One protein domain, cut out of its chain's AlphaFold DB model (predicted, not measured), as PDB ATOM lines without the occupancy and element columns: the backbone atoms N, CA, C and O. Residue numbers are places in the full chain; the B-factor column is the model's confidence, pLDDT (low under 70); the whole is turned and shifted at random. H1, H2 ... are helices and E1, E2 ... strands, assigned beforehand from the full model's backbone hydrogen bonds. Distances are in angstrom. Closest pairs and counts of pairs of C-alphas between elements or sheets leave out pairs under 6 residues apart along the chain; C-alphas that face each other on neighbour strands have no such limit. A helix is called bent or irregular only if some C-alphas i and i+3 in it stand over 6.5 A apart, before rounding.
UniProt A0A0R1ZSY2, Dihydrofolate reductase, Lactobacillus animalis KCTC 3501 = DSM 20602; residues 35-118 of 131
ATOM      1  N   ARG A  35     124.196  81.837 176.969       69.62
ATOM      2  CA  ARG A  35     124.644  81.832 178.368       69.62
ATOM      3  C   ARG A  35     126.012  81.178 178.561       69.62
ATOM      4  O   ARG A  35     126.559  81.274 179.657       69.62
ATOM      5  N   VAL A  36     126.558  80.520 177.536       72.25
ATOM      6  CA  VAL A  36     127.863  79.842 177.588       72.25
ATOM      7  C   VAL A  36     128.753  80.343 176.447       72.25
ATOM      8  O   VAL A  36     128.915  79.666 175.433       72.25
ATOM      9  N   PRO A  37     129.361  81.527 176.578       79.94
ATOM     10  CA  PRO A  37     130.251  82.029 175.537       79.94
ATOM     11  C   PRO A  37     131.545  81.185 175.439       79.94
ATOM     12  O   PRO A  37     132.076  80.725 176.460       79.94
ATOM     13  N   PRO A  38     132.107  80.968 174.244       84.31
ATOM     14  CA  PRO A  38     133.318  80.161 174.087       84.31
ATOM     15  C   PRO A  38     134.585  80.852 174.626       84.31
ATOM     16  O   PRO A  38     135.439  80.188 175.215       84.31
ATOM     17  N   ASP A  39     134.682  82.177 174.501       90.38
ATOM     18  CA  ASP A  39     135.909  82.945 174.783       90.38
ATOM     19  C   ASP A  39     136.070  83.385 176.243       90.38
ATOM     20  O   ASP A  39     136.904  84.232 176.555       90.38
ATOM     21  N   PHE A  40     135.278  82.813 177.146       93.19
ATOM     22  CA  PHE A  40     135.303  83.132 178.570       93.19
ATOM     23  C   PHE A  40     135.631  81.878 179.362       93.19
ATOM     24  O   PHE A  40     135.099  80.806 179.073       93.19
ATOM     25  N   ASP A  41     136.467  81.995 180.375       95.81
ATOM     26  CA  ASP A  41     136.851  80.898 181.267       95.81
ATOM     27  C   ASP A  41     136.430  81.143 182.718       95.81
ATOM     28  O   ASP A  41     136.273  80.179 183.461       95.81
ATOM     29  N   THR A  42     136.138  82.389 183.097       96.75
ATOM     30  CA  THR A  42     135.602  82.738 184.416       96.75
ATOM     31  C   THR A  42     134.178  83.282 184.320       96.75
ATOM     32  O   THR A  42     133.857  84.094 183.456       96.75
ATOM     33  N   VAL A  43     133.312  82.865 185.244       96.50
ATOM     34  CA  VAL A  43     131.928  83.331 185.386       96.50
ATOM     35  C   VAL A  43     131.737  83.907 186.783       96.50
ATOM     36  O   VAL A  43     131.900  83.202 187.778       96.50
ATOM     37  N   LEU A  44     131.353  85.178 186.870       97.25
ATOM     38  CA  LEU A  44     131.022  85.841 188.129       97.25
ATOM     39  C   LEU A  44     129.510  85.861 188.322       97.25
ATOM     40  O   LEU A  44     128.775  86.322 187.444       97.25
ATOM     41  N   VAL A  45     129.042  85.367 189.470       96.50
ATOM     42  CA  VAL A  45     127.608  85.261 189.751       96.50
ATOM     43  C   VAL A  45     127.270  85.587 191.207       96.50
ATOM     44  O   VAL A  45     127.949  85.156 192.131       96.50
ATOM     45  N   GLY A  46     126.197  86.336 191.440       95.88
ATOM     46  CA  GLY A  46     125.663  86.605 192.776       95.88
ATOM     47  C   GLY A  46     124.854  85.429 193.333       95.88
ATOM     48  O   GLY A  46     124.248  84.659 192.587       95.88
ATOM     49  N   LYS A  47     124.779  85.313 194.664       94.94
ATOM     50  CA  LYS A  47     124.075  84.236 195.390       94.94
ATOM     51  C   LYS A  47     122.660  83.933 194.881       94.94
ATOM     52  O   LYS A  47     122.296  82.764 194.773       94.94
ATOM     53  N   ASN A  48     121.845  84.957 194.625       91.25
ATOM     54  CA  ASN A  48     120.453  84.757 194.201       91.25
ATOM     55  C   ASN A  48     120.395  84.159 192.793       91.25
ATOM     56  O   ASN A  48     119.752  83.133 192.587       91.25
ATOM     57  N   THR A  49     121.166  84.718 191.862       92.25
ATOM     58  CA  THR A  49     121.296  84.196 190.497       92.25
ATOM     59  C   THR A  49     121.872  82.780 190.487       92.25
ATOM     60  O   THR A  49     121.361  81.918 189.779       92.25
ATOM     61  N   TYR A  50     122.862  82.491 191.335       94.25
ATOM     62  CA  TYR A  50     123.392  81.138 191.515       94.25
ATOM     63  C   TYR A  50     122.297  80.125 191.871       94.25
ATOM     64  O   TYR A  50     122.241  79.051 191.278       94.25
ATOM     65  N   LYS A  51     121.389  80.468 192.794       91.81
ATOM     66  CA  LYS A  51     120.282  79.578 193.177       91.81
ATOM     67  C   LYS A  51     119.323  79.317 192.017       91.81
ATOM     68  O   LYS A  51     118.913  78.178 191.828       91.81
ATOM     69  N   CYS A  52     118.988  80.348 191.241       88.88
ATOM     70  CA  CYS A  52     118.090  80.225 190.089       88.88
ATOM     71  C   CYS A  52     118.700  79.381 188.961       88.88
ATOM     72  O   CYS A  52     117.992  78.627 188.299       88.88
ATOM     73  N   TYR A  53     120.016  79.480 188.760       90.38
ATOM     74  CA  TYR A  53     120.716  78.900 187.611       90.38
ATOM     75  C   TYR A  53     121.670  77.757 187.963       90.38
ATOM     76  O   TYR A  53     122.490  77.382 187.126       90.38
ATOM     77  N   TYR A  54     121.555  77.166 189.156       92.56
ATOM     78  CA  TYR A  54     122.500  76.172 189.679       92.56
ATOM     79  C   TYR A  54     122.870  75.088 188.656       92.56
ATOM     80  O   TYR A  54     124.044  74.889 188.356       92.56
ATOM     81  N   HIS A  55     121.874  74.436 188.049       91.44
ATOM     82  CA  HIS A  55     122.116  73.380 187.065       91.44
ATOM     83  C   HIS A  55     122.779  73.888 185.778       91.44
ATOM     84  O   HIS A  55     123.616  73.193 185.209       91.44
ATOM     85  N   SER A  56     122.446  75.101 185.327       90.31
ATOM     86  CA  SER A  56     123.079  75.697 184.141       90.31
ATOM     87  C   SER A  56     124.550  76.014 184.409       90.31
ATOM     88  O   SER A  56     125.404  75.697 183.589       90.31
ATOM     89  N   LEU A  57     124.849  76.572 185.585       92.88
ATOM     90  CA  LEU A  57     126.212  76.867 186.031       92.88
ATOM     91  C   LEU A  57     127.037  75.589 186.238       92.88
ATOM     92  O   LEU A  57     128.224  75.555 185.917       92.88
ATOM     93  N   LEU A  58     126.414  74.519 186.739       92.94
ATOM     94  CA  LEU A  58     127.065  73.220 186.941       92.94
ATOM     95  C   LEU A  58     127.483  72.571 185.618       92.94
ATOM     96  O   LEU A  58     128.518  71.916 185.549       92.94
ATOM     97  N   ASN A  59     126.712  72.799 184.555       92.12
ATOM     98  CA  ASN A  59     127.022  72.290 183.222       92.12
ATOM     99  C   ASN A  59     128.164  73.058 182.528       92.12
ATOM    100  O   ASN A  59     128.685  72.581 181.520       92.12
ATOM    101  N   MET A  60     128.603  74.207 183.057       91.50
ATOM    102  CA  MET A  60     129.755  74.965 182.546       91.50
ATOM    103  C   MET A  60     131.085  74.350 183.016       91.50
ATOM    104  O   MET A  60     131.920  75.018 183.619       91.50
ATOM    105  N   THR A  61     131.297  73.062 182.742       91.56
ATOM    106  CA  THR A  61     132.403  72.261 183.306       91.56
ATOM    107  C   THR A  61     133.805  72.735 182.917       91.56
ATOM    108  O   THR A  61     134.770  72.387 183.585       91.56
ATOM    109  N   GLN A  62     133.920  73.530 181.851       91.94
ATOM    110  CA  GLN A  62     135.176  74.110 181.363       91.94
ATOM    111  C   GLN A  62     135.408  75.549 181.855       91.94
ATOM    112  O   GLN A  62     136.285  76.232 181.332       91.94
ATOM    113  N   LYS A  63     134.586  76.046 182.788       94.75
ATOM    114  CA  LYS A  63     134.663  77.415 183.310       94.75
ATOM    115  C   LYS A  63     134.712  77.408 184.828       94.75
ATOM    116  O   LYS A  63     133.978  76.648 185.460       94.75
ATOM    117  N   GLU A  64     135.516  78.289 185.407       96.69
ATOM    118  CA  GLU A  64     135.476  78.582 186.835       96.69
ATOM    119  C   GLU A  64     134.267  79.475 187.138       96.69
ATOM    120  O   GLU A  64     134.126  80.562 186.582       96.69
ATOM    121  N   VAL A  65     133.393  79.036 188.042       97.56
ATOM    122  CA  VAL A  65     132.237  79.814 188.501       97.56
ATOM    123  C   VAL A  65     132.509  80.342 189.905       97.56
ATOM    124  O   VAL A  65     132.613  79.585 190.872       97.56
ATOM    125  N   ILE A  66     132.579  81.662 190.042       98.00
ATOM    126  CA  ILE A  66     132.819  82.326 191.321       98.00
ATOM    127  C   ILE A  66     131.507  82.921 191.815       98.00
ATOM    128  O   ILE A  66     130.954  83.854 191.225       98.00
ATOM    129  N   VAL A  67     131.006  82.362 192.916       98.19
ATOM    130  CA  VAL A  67     129.730  82.747 193.512       98.19
ATOM    131  C   VAL A  67     129.954  83.751 194.637       98.19
ATOM    132  O   VAL A  67     130.491  83.404 195.690       98.19
ATOM    133  N   PHE A  68     129.493  84.982 194.441       97.81
ATOM    134  CA  PHE A  68     129.527  86.034 195.449       97.81
ATOM    135  C   PHE A  68     128.435  85.823 196.493       97.81
ATOM    136  O   PHE A  68     127.236  85.829 196.189       97.81
ATOM    137  N   SER A  69     128.850  85.627 197.743       96.12
ATOM    138  CA  SER A  69     127.952  85.430 198.877       96.12
ATOM    139  C   SER A  69     128.655  85.771 200.188       96.12
ATOM    140  O   SER A  69     129.736  85.266 200.468       96.12
ATOM    141  N   HIS A  70     128.002  86.560 201.046       93.56
ATOM    142  CA  HIS A  70     128.498  86.843 202.401       93.56
ATOM    143  C   HIS A  70     128.398  85.641 203.351       93.56
ATOM    144  O   HIS A  70     129.054  85.606 204.386       93.56
ATOM    145  N   THR A  71     127.570  84.651 203.014       92.50
ATOM    146  CA  THR A  71     127.409  83.419 203.795       92.50
ATOM    147  C   THR A  71     128.001  82.234 203.037       92.50
ATOM    148  O   THR A  71     127.765  82.154 201.826       92.50
ATOM    149  N   PRO A  72     128.651  81.270 203.709       92.25
ATOM    150  CA  PRO A  72     129.087  80.033 203.068       92.25
ATOM    151  C   PRO A  72     127.945  79.339 202.315       92.25
ATOM    152  O   PRO A  72     126.794  79.344 202.762       92.25
ATOM    153  N   LEU A  73     128.269  78.749 201.166       94.06
ATOM    154  CA  LEU A  73     127.333  77.982 200.347       94.06
ATOM    155  C   LEU A  73     127.688  76.499 200.421       94.06
ATOM    156  O   LEU A  73     128.842  76.121 200.236       94.06
ATOM    157  N   ALA A  74     126.684  75.666 200.686       90.62
ATOM    158  CA  ALA A  74     126.811  74.216 200.617       90.62
ATOM    159  C   ALA A  74     126.481  73.715 199.204       90.62
ATOM    160  O   ALA A  74     125.711  74.350 198.481       90.62
ATOM    161  N   GLY A  75     127.035  72.556 198.835       90.06
ATOM    162  CA  GLY A  75     126.702  71.880 197.578       90.06
ATOM    163  C   GLY A  75     127.208  72.593 196.322       90.06
ATOM    164  O   GLY A  75     126.562  72.514 195.286       90.06
ATOM    165  N   LEU A  76     128.329  73.311 196.412       94.12
ATOM    166  CA  LEU A  76     128.982  73.877 195.233       94.12
ATOM    167  C   LEU A  76     129.457  72.758 194.294       94.12
ATOM    168  O   LEU A  76     129.954  71.726 194.747       94.12
ATOM    169  N   GLY A  77     129.309  72.983 192.987       93.62
ATOM    170  CA  GLY A  77     129.859  72.098 191.965       93.62
ATOM    171  C   GLY A  77     131.389  72.106 191.957       93.62
ATOM    172  O   GLY A  77     132.015  73.036 192.459       93.62
ATOM    173  N   ALA A  78     131.999  71.093 191.338       94.94
ATOM    174  CA  ALA A  78     133.460  70.978 191.251       94.94
ATOM    175  C   ALA A  78     134.128  72.156 190.516       94.94
ATOM    176  O   ALA A  78     135.288  72.463 190.767       94.94
ATOM    177  N   ASN A  79     133.389  72.820 189.625       95.75
ATOM    178  CA  ASN A  79     133.830  74.005 188.895       95.75
ATOM    179  C   ASN A  79     133.520  75.321 189.631       95.75
ATOM    180  O   ASN A  79     133.673  76.389 189.045       95.75
ATOM    181  N   MET A  80     133.035  75.267 190.877       97.62
ATOM    182  CA  MET A  80     132.521  76.434 191.587       97.62
ATOM    183  C   MET A  80     133.239  76.685 192.905       97.62
ATOM    184  O   MET A  80     133.536  75.763 193.663       97.62
ATOM    185  N   ARG A  81     133.401  77.963 193.251       97.31
ATOM    186  CA  ARG A  81     133.810  78.381 194.596       97.31
ATOM    187  C   ARG A  81     133.016  79.584 195.085       97.31
ATOM    188  O   ARG A  81     132.588  80.426 194.301       97.31
ATOM    189  N   CYS A  82     132.846  79.674 196.400       97.69
ATOM    190  CA  CYS A  82     132.254  80.841 197.047       97.69
ATOM    191  C   CYS A  82     133.321  81.921 197.266       97.69
ATOM    192  O   CYS A  82     134.457  81.609 197.627       97.69
ATOM    193  N   PHE A  83     132.946  83.185 197.109       97.69
ATOM    194  CA  PHE A  83     133.775  84.339 197.433       97.69
ATOM    195  C   PHE A  83     132.949  85.377 198.200       97.69
ATOM    196  O   PHE A  83     131.809  85.665 197.842       97.69
ATOM    197  N   SER A  84     133.514  85.917 199.277       96.12
ATOM    198  CA  SER A  84     132.839  86.863 200.178       96.12
ATOM    199  C   SER A  84     133.581  88.194 200.328       96.12
ATOM    200  O   SER A  84     133.216  88.993 201.188       96.12
ATOM    201  N   GLY A  85     134.640  88.403 199.540       94.69
ATOM    202  CA  GLY A  85     135.436  89.627 199.547       94.69
ATOM    203  C   GLY A  85     134.918  90.692 198.583       94.69
ATOM    204  O   GLY A  85     133.837  90.575 198.009       94.69
ATOM    205  N   ASP A  86     135.741  91.718 198.398       95.12
ATOM    206  CA  ASP A  86     135.480  92.849 197.512       95.12
ATOM    207  C   ASP A  86     135.558  92.451 196.021       95.12
ATOM    208  O   ASP A  86     136.500  91.781 195.583       95.12
ATOM    209  N   VAL A  87     134.543  92.853 195.248       95.19
ATOM    210  CA  VAL A  87     134.390  92.513 193.822       95.19
ATOM    211  C   VAL A  87     135.516  93.108 192.976       95.19
ATOM    212  O   VAL A  87     136.078  92.411 192.128       95.19
ATOM    213  N   ILE A  88     135.872  94.371 193.220       94.94
ATOM    214  CA  ILE A  88     136.890  95.107 192.457       94.94
ATOM    215  C   ILE A  88     138.254  94.446 192.641       94.94
ATOM    216  O   ILE A  88     138.993  94.218 191.681       94.94
ATOM    217  N   SER A  89     138.560  94.070 193.877       95.75
ATOM    218  CA  SER A  89     139.795  93.399 194.265       95.75
ATOM    219  C   SER A  89     139.921  92.043 193.579       95.75
ATOM    220  O   SER A  89     140.978  91.735 193.030       95.75
ATOM    221  N   LEU A  90     138.841  91.251 193.547       97.25
ATOM    222  CA  LEU A  90     138.844  89.969 192.846       97.25
ATOM    223  C   LEU A  90     139.067  90.149 191.342       97.25
ATOM    224  O   LEU A  90     139.915  89.468 190.776       97.25
ATOM    225  N   ILE A  91     138.327  91.052 190.693       96.44
ATOM    226  CA  ILE A  91     138.465  91.282 189.248       96.44
ATOM    227  C   ILE A  91     139.880  91.760 188.917       96.44
ATOM    228  O   ILE A  91     140.489  91.257 187.977       96.44
ATOM    229  N   THR A  92     140.442  92.662 189.723       95.06
ATOM    230  CA  THR A  92     141.823  93.140 189.553       95.06
ATOM    231  C   THR A  92     142.829  91.990 189.635       95.06
ATOM    232  O   THR A  92     143.729  91.901 188.804       95.06
ATOM    233  N   GLN A  93     142.659  91.077 190.596       95.94
ATOM    234  CA  GLN A  93     143.503  89.886 190.718       95.94
ATOM    235  C   GLN A  93     143.347  88.937 189.528       95.94
ATOM    236  O   GLN A  93     144.346  88.455 189.008       95.94
ATOM    237  N   LEU A  94     142.114  88.681 189.083       96.56
ATOM    238  CA  LEU A  94     141.848  87.825 187.926       96.56
ATOM    239  C   LEU A  94     142.499  88.391 186.658       96.56
ATOM    240  O   LEU A  94     143.160  87.647 185.944       96.56
ATOM    241  N   ARG A  95     142.398  89.707 186.424       94.75
ATOM    242  CA  ARG A  95     143.026  90.387 185.275       94.75
ATOM    243  C   ARG A  95     144.556  90.365 185.307       94.75
ATOM    244  O   ARG A  95     145.177  90.502 184.260       94.75
ATOM    245  N   ALA A  96     145.161  90.244 186.488       95.50
ATOM    246  CA  ALA A  96     146.613  90.178 186.640       95.50
ATOM    247  C   ALA A  96     147.187  88.772 186.389       95.50
ATOM    248  O   ALA A  96     148.397  88.635 186.212       95.50
ATOM    249  N   ASN A  97     146.342  87.740 186.390       93.69
ATOM    250  CA  ASN A  97     146.734  86.355 186.154       93.69
ATOM    251  C   ASN A  97     146.492  85.954 184.690       93.69
ATOM    252  O   ASN A  97     145.737  86.601 183.967       93.69
ATOM    253  N   GLU A  98     147.120  84.862 184.250       92.50
ATOM    254  CA  GLU A  98     146.810  84.267 182.947       92.50
ATOM    255  C   GLU A  98     145.374  83.718 182.934       92.50
ATOM    256  O   GLU A  98     144.971  82.987 183.841       92.50
ATOM    257  N   GLY A  99     144.612  84.057 181.894       93.31
ATOM    258  CA  GLY A  99     143.214  83.663 181.726       93.31
ATOM    259  C   GLY A  99     142.604  84.266 180.459       93.31
ATOM    260  O   GLY A  99     143.275  84.985 179.710       93.31
ATOM    261  N   LYS A 100     141.338  83.948 180.194       95.25
ATOM    262  CA  LYS A 100     140.522  84.524 179.119       95.25
ATOM    263  C   LYS A 100     139.593  85.606 179.684       95.25
ATOM    264  O   LYS A 100     139.894  86.267 180.674       95.25
ATOM    265  N   ASN A 101     138.471  85.839 179.004       95.31
ATOM    266  CA  ASN A 101     137.504  86.849 179.399       95.31
ATOM    267  C   ASN A 101     136.686  86.409 180.622       95.31
ATOM    268  O   ASN A 101     136.349  85.234 180.792       95.31
ATOM    269  N   ILE A 102     136.280  87.396 181.422       95.69
ATOM    270  CA  ILE A 102     135.445  87.216 182.613       95.69
ATOM    271  C   ILE A 102     133.994  87.550 182.260       95.69
ATOM    272  O   ILE A 102     133.688  88.658 181.823       95.69
ATOM    273  N   TRP A 103     133.082  86.595 182.440       94.56
ATOM    274  CA  TRP A 103     131.665  86.782 182.141       94.56
ATOM    275  C   TRP A 103     130.920  87.195 183.401       94.56
ATOM    276  O   TRP A 103     130.802  86.425 184.358       94.56
ATOM    277  N   LEU A 104     130.344  88.390 183.377       94.12
ATOM    278  CA  LEU A 104     129.468  88.874 184.431       94.12
ATOM    279  C   LEU A 104     128.054  88.317 184.225       94.12
ATOM    280  O   LEU A 104     127.267  88.835 183.436       94.12
ATOM    281  N   PHE A 105     127.733  87.220 184.911       93.06
ATOM    282  CA  PHE A 105     126.460  86.520 184.719       93.06
ATOM    283  C   PHE A 105     125.281  87.273 185.353       93.06
ATOM    284  O   PHE A 105     124.150  87.161 184.881       93.06
ATOM    285  N   GLY A 106     125.552  88.049 186.404       91.56
ATOM    286  CA  GLY A 106     124.569  88.785 187.202       91.56
ATOM    287  C   GLY A 106     124.632  88.396 188.680       91.56
ATOM    288  O   GLY A 106     125.485  87.619 189.084       91.56
ATOM    289  N   GLY A 107     123.748  88.860 189.556       92.06
ATOM    290  CA  GLY A 107     122.595  89.722 189.298       92.06
ATOM    291  C   GLY A 107     122.885  91.211 189.477       92.06
ATOM    292  O   GLY A 107     124.041  91.625 189.451       92.06
ATOM    293  N   GLY A 108     121.817  91.987 189.671       90.94
ATOM    294  CA  GLY A 108     121.831  93.454 189.708       90.94
ATOM    295  C   GLY A 108     122.892  94.035 190.637       90.94
ATOM    296  O   GLY A 108     123.737  94.777 190.163       90.94
ATOM    297  N   ASP A 109     122.933  93.613 191.904       92.25
ATOM    298  CA  ASP A 109     123.900  94.136 192.885       92.25
ATOM    299  C   ASP A 109     125.362  93.902 192.483       92.25
ATOM    300  O   ASP A 109     126.233  94.725 192.755       92.25
ATOM    301  N   LEU A 110     125.655  92.751 191.865       94.94
ATOM    302  CA  LEU A 110     127.004  92.447 191.396       94.94
ATOM    303  C   LEU A 110     127.332  93.289 190.161       94.94
ATOM    304  O   LEU A 110     128.435  93.809 190.055       94.94
ATOM    305  N   ILE A 111     126.375  93.442 189.243       93.69
ATOM    306  CA  ILE A 111     126.536  94.275 188.050       93.69
ATOM    307  C   ILE A 111     126.766  95.733 188.428       93.69
ATOM    308  O   ILE A 111     127.699  96.339 187.916       93.69
ATOM    309  N   ASP A 112     125.972  96.262 189.354       94.31
ATOM    310  CA  ASP A 112     126.076  97.636 189.835       94.31
ATOM    311  C   ASP A 112     127.463  97.927 190.419       94.31
ATOM    312  O   ASP A 112     128.099  98.903 190.036       94.31
ATOM    313  N   GLN A 113     128.003  97.021 191.241       94.88
ATOM    314  CA  GLN A 113     129.360  97.151 191.787       94.88
ATOM    315  C   GLN A 113     130.445  97.183 190.702       94.88
ATOM    316  O   GLN A 113     131.375  97.983 190.786       94.88
ATOM    317  N   VAL A 114     130.346  96.322 189.683       95.31
ATOM    318  CA  VAL A 114     131.338  96.262 188.595       95.31
ATOM    319  C   VAL A 114     131.232  97.490 187.683       95.31
ATOM    320  O   VAL A 114     132.258  98.033 187.275       95.31
ATOM    321  N   VAL A 115     130.011  97.952 187.393       93.94
ATOM    322  CA  VAL A 115     129.754  99.154 186.584       93.94
ATOM    323  C   VAL A 115     130.216 100.412 187.318       93.94
ATOM    324  O   VAL A 115     130.966 101.199 186.752       93.94
ATOM    325  N   CYS A 116     129.838 100.584 188.588       95.19
ATOM    326  CA  CYS A 116     130.271 101.719 189.406       95.19
ATOM    327  C   CYS A 116     131.788 101.732 189.651       95.19
ATOM    328  O   CYS A 116     132.359 102.790 189.900       95.19
ATOM    329  N   GLY A 117     132.436 100.566 189.582       94.56
ATOM    330  CA  GLY A 117     133.887 100.423 189.664       94.56
ATOM    331  C   GLY A 117     134.643 100.686 188.357       94.56
ATOM    332  O   GLY A 117     135.863 100.560 188.370       94.56
ATOM    333  N   ASP A 118     133.958 101.013 187.253       94.75
ATOM    334  CA  ASP A 118     134.550 101.210 185.915       94.75
ATOM    335  C   ASP A 118     135.358  99.991 185.418       94.75
ATOM    336  O   ASP A 118     136.434 100.099 184.833       94.75
TER     337      ASP A 118
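What this domain is: This is residues 35 to 118 of the 131 residues of the protein "Dihydrofolate reductase" of Lactobacillus animalis KCTC 3501 = DSM 20602 (UniProt A0A0R1ZSY2). A strongly twisted sheet of four parallel strands makes the middle of this domain, with the helix H1 packed on one face and the helices H2 and H3 on the other, in three layers. H2 runs along the strands, while H3 stands up from the sheet and meets H2 at a steep tilt. The printed part has 84 residues with three named helices and four named strands, in the order E1, H1, E2, E3, H2, E4, H3; the sheet's order is E3, E2, E1, E4, and the class is mixed, helices and strands. It is compact, with a radius of gyration of the C-alphas of 11.9 A, and spans 30 by 28 by 19 A.

Where its parts are: In the sheet, E1 is residues 40 to 46, 17.5 A long, from C-alpha 40 at (135.303, 83.132, 178.570). E2 is residues 64 to 68, 12.9 A, E3 residues 80 to 83, 9.9 A, and E4 residues 101 to 106, 15.2 A. H1 is residues 47 to 58, 14.2 A; it is irregular, with C-alphas 52 and 55 8.5 A apart. H2 is residues 87 to 96, 14.4 A. H3 is residues 108 to 116, 11.8 A, and ends with C-alpha 116 at (130.271, 101.719, 189.406).

How they stand to each other: E1 and E2, the inner strands, are parallel at 19 degrees, with N 43 and O 64 2.8 A apart, within hydrogen-bond range. The edge strand E4 is parallel to E1 at 24 degrees, with N 44 and O 103 at 2.9 A. The edge strand E3 is parallel to E2 at 33 degrees, with N 83 and O 67 at 2.8 A. E1, H1, E2 is a strand-helix-strand unit, two parallel neighbour strands with a helix between, and its crossover is right-handed. E3, H2, E4 is a split unit, with E2 and E1 between its strands in the sheet, and its crossover is right-handed too. H1 is on the sheet at a height of 8.9 A; the closest C-alphas of H1 and E2 are those of Lys 47 and Phe 68, 5.7 A apart. On the opposite face, H2 has a height over the sheet of 9.5 A, lies over E1 and runs along the strands, at 8 degrees to E1 on the local plane. H3, on the same face as H2, has a height of 9.1 A, and its line rises 47 degrees out of the local plane. H2 and H3 touch, closest at the C-alphas of Ile 88 and Val 114, 6.9 A apart, with a steep tilt of 62 degrees, the same way. H1 is apart from H2 and H3. Every O i to N i+4 pair is within hydrogen-bond range in H2 and H3, and 6 of 8 in H1.

The domain as a whole: The two C-alphas farthest apart are those of Gly 75 and Asp 118, at 32.5 A. The printed part has no cut. The link from E2 to E3, 11 residues, is long; the other links are tight. Mean pLDDT of the printed part is 93.4, and residue 35 is under 70.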